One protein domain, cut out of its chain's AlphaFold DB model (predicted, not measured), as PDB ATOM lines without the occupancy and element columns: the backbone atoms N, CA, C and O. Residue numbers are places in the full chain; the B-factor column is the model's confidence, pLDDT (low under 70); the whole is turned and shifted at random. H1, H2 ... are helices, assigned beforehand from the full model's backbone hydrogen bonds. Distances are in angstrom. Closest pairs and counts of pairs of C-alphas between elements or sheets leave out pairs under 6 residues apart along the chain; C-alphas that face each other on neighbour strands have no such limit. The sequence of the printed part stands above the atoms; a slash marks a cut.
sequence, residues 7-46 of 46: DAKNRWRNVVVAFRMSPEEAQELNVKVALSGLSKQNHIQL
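AT A GLANCE: This is residues 7 to 46 of the 46 residues of an uncharacterized protein of Dorea formicigenerans (UniProt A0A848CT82). A long, drawn-out arm of chain, residues 7 to 22, leads to one end of the helix H1, and after H1 a tight turn folds the chain back to a short second helix, H2, which packs on the later part of H1. Residues 7 to 15 of the arm stick out, with a small hook at residues 7 to 11, and the arm makes most of the length. The printed part has 40 residues with two named helices, H1 then H2, and no named strand; the class is all helix, with 19 of the 40 residues in named elements. The whole is only just extended, close to loose, with a radius of gyration of the C-alphas of 13.7 A, and spans 40 by 22 by 12 A.

HOW THE PARTS SIT: Residues 7 to 15 stand free. H1, residues 23 to 36, follows the unnamed stretch of residues 7 to 22; residues 22 to 28, of which 23 to 28 belong to H1, also stand free. H2, residues 40 to 44, touches H1, which meets it with residues 29 to 33 alone. The closest C-alphas of the two are those of Val 33 and Lys 40, 5.9 A apart, and their centres are 10.5 A apart. In H1 and H2 every O i to N i+4 pair is within hydrogen-bond range.

IN THESE COORDINATES: The printed part begins at C-alpha 7, at (77.117, 141.749, 120.027). H1 runs from Pro 23, C-alpha at (108.027, 127.375, 127.589), to Ser 36, 19.9 A from first to last C-alpha. The link to H2 is tight, with 3 residues. H2 runs from Lys 40 to Ile 44, 6.3 A, and C-alpha 44 is at (95.613, 134.830, 134.741).

THE WHOLE: The C-alphas of Lys 9 and Glu 24 are the two farthest apart, at 40.9 A. The outline is only just elongated. The printed part has no cut and ends at residue 46, the chain's last. The mean pLDDT of the printed part is 72.9; 17 residues are under 70, namely 7, 10, 12 to 19, 39 and 41 to 46.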
ATOM      1  N   ASP A   7      76.909 140.834 121.150       67.06
ATOM      2  CA  ASP A   7      77.117 141.749 120.027       67.06
ATOM      3  C   ASP A   7      75.776 142.301 119.510       67.06
ATOM      4  O   ASP A   7      74.715 141.716 119.723       67.06
ATOM      5  N   ALA A   8      75.814 143.423 118.785       72.44
ATOM      6  CA  ALA A   8      74.627 144.035 118.174       72.44
ATOM      7  C   ALA A   8      73.939 143.147 117.105       72.44
ATOM      8  O   ALA A   8      72.958 143.561 116.497       72.44
ATOM      9  N   LYS A   9      74.456 141.935 116.854       79.31
ATOM     10  CA  LYS A   9      73.893 140.904 115.971       79.31
ATOM     11  C   LYS A   9      73.465 139.652 116.753       79.31
ATOM     12  O   LYS A   9      73.303 138.591 116.154       79.31
ATOM     13  N   ASN A  10      73.273 139.770 118.070       68.81
ATOM     14  CA  ASN A  10      72.782 138.713 118.954       68.81
ATOM     15  C   ASN A  10      73.692 137.470 119.031       68.81
ATOM     16  O   ASN A  10      73.226 136.355 119.272       68.81
ATOM     17  N   ARG A  11      75.003 137.641 118.821       71.69
ATOM     18  CA  ARG A  11      75.990 136.564 118.974       71.69
ATOM     19  C   ARG A  11      76.721 136.694 120.298       71.69
ATOM     20  O   ARG A  11      77.244 137.755 120.642       71.69
ATOM     21  N   TRP A  12      76.830 135.571 120.994       68.19
ATOM     22  CA  TRP A  12      77.671 135.435 122.174       68.19
ATOM     23  C   TRP A  12      79.135 135.345 121.746       68.19
ATOM     24  O   TRP A  12      79.538 134.377 121.100       68.19
ATOM     25  N   ARG A  13      79.937 136.359 122.082       61.66
ATOM     26  CA  ARG A  13      81.380 136.331 121.826       61.66
ATOM     27  C   ARG A  13      82.120 135.811 123.049       61.66
ATOM     28  O   ARG A  13      81.989 136.359 124.138       61.66
ATOM     29  N   ASN A  14      82.938 134.784 122.838       67.81
ATOM     30  CA  ASN A  14      83.972 134.405 123.791       67.81
ATOM     31  C   ASN A  14      85.211 135.263 123.521       67.81
ATOM     32  O   ASN A  14      85.660 135.365 122.378       67.81
ATOM     33  N   VAL A  15      85.761 135.882 124.565       62.84
ATOM     34  CA  VAL A  15      87.036 136.597 124.475       62.84
ATOM     35  C   VAL A  15      88.152 135.563 124.591       62.84
ATOM     36  O   VAL A  15      88.364 135.000 125.662       62.84
ATOM     37  N   VAL A  16      88.839 135.291 123.483       62.88
ATOM     38  CA  VAL A  16      90.036 134.445 123.476       62.88
ATOM     39  C   VAL A  16      91.240 135.350 123.716       62.88
ATOM     40  O   VAL A  16      91.591 136.153 122.856       62.88
ATOM     41  N   VAL A  17      91.852 135.238 124.896       65.56
ATOM     42  CA  VAL A  17      93.098 135.941 125.232       65.56
ATOM     43  C   VAL A  17      94.244 134.948 125.100       65.56
ATOM     44  O   VAL A  17      94.296 133.966 125.838       65.56
ATOM     45  N   ALA A  18      95.143 135.183 124.146       66.44
ATOM     46  CA  ALA A  18      96.350 134.385 123.968       66.44
ATOM     47  C   ALA A  18      97.556 135.165 124.503       66.44
ATOM     48  O   ALA A  18      97.859 136.251 124.012       66.44
ATOM     49  N   PHE A  19      98.246 134.604 125.492       69.81
ATOM     50  CA  PHE A  19      99.500 135.152 126.003       69.81
ATOM     51  C   PHE A  19     100.675 134.498 125.280       69.81
ATOM     52  O   PHE A  19     100.665 133.290 125.034       69.81
ATOM     53  N   ARG A  20     101.692 135.293 124.939       75.25
ATOM     54  CA  ARG A  20     102.985 134.767 124.494       75.25
ATOM     55  C   ARG A  20     103.885 134.680 125.715       75.25
ATOM     56  O   ARG A  20     104.200 135.710 126.294       75.25
ATOM     57  N   MET A  21     104.247 133.465 126.096       76.50
ATOM     58  CA  MET A  21     105.157 133.192 127.205       76.50
ATOM     59  C   MET A  21     106.233 132.214 126.755       76.50
ATOM     60  O   MET A  21     106.030 131.468 125.786       76.50
ATOM     61  N   SER A  22     107.366 132.222 127.453       83.06
ATOM     62  CA  SER A  22     108.397 131.209 127.255       83.06
ATOM     63  C   SER A  22     107.870 129.823 127.689       83.06
ATOM     64  O   SER A  22     106.921 129.727 128.478       83.06
ATOM     65  N   PRO A  23     108.439 128.717 127.177       81.00
ATOM     66  CA  PRO A  23     108.027 127.375 127.589       81.00
ATOM     67  C   PRO A  23     108.246 127.115 129.090       81.00
ATOM     68  O   PRO A  23     107.489 126.344 129.679       81.00
ATOM     69  N   GLU A  24     109.220 127.777 129.713       85.25
ATOM     70  CA  GLU A  24     109.516 127.683 131.150       85.25
ATOM     71  C   GLU A  24     108.398 128.333 131.981       85.25
ATOM     72  O   GLU A  24     107.812 127.701 132.860       85.25
ATOM     73  N   GLU A  25     108.004 129.557 131.620       79.44
ATOM     74  CA  GLU A  25     106.908 130.286 132.271       79.44
ATOM     75  C   GLU A  25     105.570 129.544 132.131       79.44
ATOM     76  O   GLU A  25     104.748 129.515 133.050       79.44
ATOM     77  N   ALA A  26     105.347 128.888 130.987       80.81
ATOM     78  CA  ALA A  26     104.161 128.068 130.765       80.81
ATOM     79  C   ALA A  26     104.119 126.826 131.676       80.81
ATOM     80  O   ALA A  26     103.032 126.415 132.098       80.81
ATOM     81  N   GLN A  27     105.273 126.228 131.988       82.56
ATOM     82  CA  GLN A  27     105.362 125.104 132.923       82.56
ATOM     83  C   GLN A  27     105.075 125.550 134.355       82.56
ATOM     84  O   GLN A  27     104.244 124.928 135.018       82.56
ATOM     85  N   GLU A  28     105.665 126.659 134.806       82.31
ATOM     86  CA  GLU A  28     105.359 127.214 136.129       82.31
ATOM     87  C   GLU A  28     103.874 127.538 136.285       82.31
ATOM     88  O   GLU A  28     103.262 127.232 137.314       82.31
ATOM     89  N   LEU A  29     103.277 128.131 135.249       81.31
ATOM     90  CA  LEU A  29     101.861 128.460 135.253       81.31
ATOM     91  C   LEU A  29     101.002 127.191 135.328       81.31
ATOM     92  O   LEU A  29     100.030 127.163 136.074       81.31
ATOM     93  N   ASN A  30     101.375 126.119 134.622       80.25
ATOM     94  CA  ASN A  30     100.678 124.833 134.720       80.25
ATOM     95  C   ASN A  30     100.763 124.228 136.125       80.25
ATOM     96  O   ASN A  30      99.763 123.693 136.601       80.25
ATOM     97  N   VAL A  31     101.912 124.331 136.796       84.12
ATOM     98  CA  VAL A  31     102.087 123.839 138.173       84.12
ATOM     99  C   VAL A  31     101.229 124.649 139.149       84.12
ATOM    100  O   VAL A  31     100.491 124.070 139.946       84.12
ATOM    101  N   LYS A  32     101.244 125.984 139.049       80.44
ATOM    102  CA  LYS A  32     100.410 126.875 139.881       80.44
ATOM    103  C   LYS A  32      98.910 126.650 139.646       80.44
ATOM    104  O   LYS A  32      98.118 126.634 140.587       80.44
ATOM    105  N   VAL A  33      98.508 126.415 138.399       79.31
ATOM    106  CA  VAL A  33      97.129 126.064 138.009       79.31
ATOM    107  C   VAL A  33      96.728 124.698 138.573       79.31
ATOM    108  O   VAL A  33      95.639 124.569 139.123       79.31
ATOM    109  N   ALA A  34      97.613 123.700 138.513       79.94
ATOM    110  CA  ALA A  34      97.361 122.381 139.093       79.94
ATOM    111  C   ALA A  34      97.200 122.436 140.621       79.94
ATOM    112  O   ALA A  34      96.338 121.754 141.167       79.94
ATOM    113  N   LEU A  35      97.983 123.281 141.301       79.50
ATOM    114  CA  LEU A  35      97.900 123.483 142.752       79.50
ATOM    115  C   LEU A  35      96.667 124.293 143.177       79.50
ATOM    116  O   LEU A  35      96.076 124.009 144.213       79.50
ATOM    117  N   SER A  36      96.275 125.298 142.390       73.31
ATOM    118  CA  SER A  36      95.108 126.141 142.691       73.31
ATOM    119  C   SER A  36      93.772 125.505 142.295       73.31
ATOM    120  O   SER A  36      92.724 125.989 142.721       73.31
ATOM    121  N   GLY A  37      93.778 124.451 141.469       73.06
ATOM    122  CA  GLY A  37      92.562 123.809 140.951       73.06
ATOM    123  C   GLY A  37      91.718 124.715 140.040       73.06
ATOM    124  O   GLY A  37      90.615 124.347 139.637       73.06
ATOM    125  N   LEU A  38      92.219 125.909 139.714       71.25
ATOM    126  CA  LEU A  38      91.560 126.890 138.862       71.25
ATOM    127  C   LEU A  38      91.920 126.633 137.400       71.25
ATOM    128  O   LEU A  38      92.969 126.085 137.085       71.25
ATOM    129  N   SER A  39      91.069 127.060 136.468       69.44
ATOM    130  CA  SER A  39      91.443 127.056 135.052       69.44
ATOM    131  C   SER A  39      92.547 128.091 134.793       69.44
ATOM    132  O   SER A  39      92.578 129.145 135.431       69.44
ATOM    133  N   LYS A  40      93.422 127.836 133.810       70.75
ATOM    134  CA  LYS A  40      94.498 128.772 133.416       70.75
ATOM    135  C   LYS A  40      93.974 130.191 133.170       70.75
ATOM    136  O   LYS A  40      94.592 131.164 133.576       70.75
ATOM    137  N   GLN A  41      92.794 130.289 132.554       64.38
ATOM    138  CA  GLN A  41      92.108 131.553 132.298       64.38
ATOM    139  C   GLN A  41      91.754 132.283 133.601       64.38
ATOM    140  O   GLN A  41      91.966 133.483 133.695       64.38
ATOM    141  N   ASN A  42      91.233 131.573 134.606       64.25
ATOM    142  CA  ASN A  42      90.853 132.177 135.883       64.25
ATOM    143  C   ASN A  42      92.076 132.574 136.722       64.25
ATOM    144  O   ASN A  42      92.004 133.573 137.420       64.25
ATOM    145  N   HIS A  43      93.186 131.835 136.630       66.19
ATOM    146  CA  HIS A  43      94.433 132.195 137.313       66.19
ATOM    147  C   HIS A  43      95.089 133.450 136.713       66.19
ATOM    148  O   HIS A  43      95.696 134.224 137.439       66.19
ATOM    149  N   ILE A  44      95.008 133.654 135.394       68.50
ATOM    150  CA  ILE A  44      95.613 134.830 134.741       68.50
ATOM    151  C   ILE A  44      94.713 136.074 134.840       68.50
ATOM    152  O   ILE A  44      95.193 137.197 134.755       68.50
ATOM    153  N   GLN A  45      93.401 135.880 134.969       62.94
ATOM    154  CA  GLN A  45      92.416 136.965 134.979       62.94
ATOM    155  C   GLN A  45      92.024 137.425 136.400       62.94
ATOM    156  O   GLN A  45      91.111 138.243 136.525       62.94
ATOM    157  N   LEU A  46      92.659 136.863 137.437       55.25
ATOM    158  CA  LEU A  46      92.635 137.357 138.820       55.25
ATOM    159  C   LEU A  46      93.585 138.550 138.954       55.25
ATOM    160  O   LEU A  46      93.155 139.546 139.573       55.25
TER     161      LEU A  46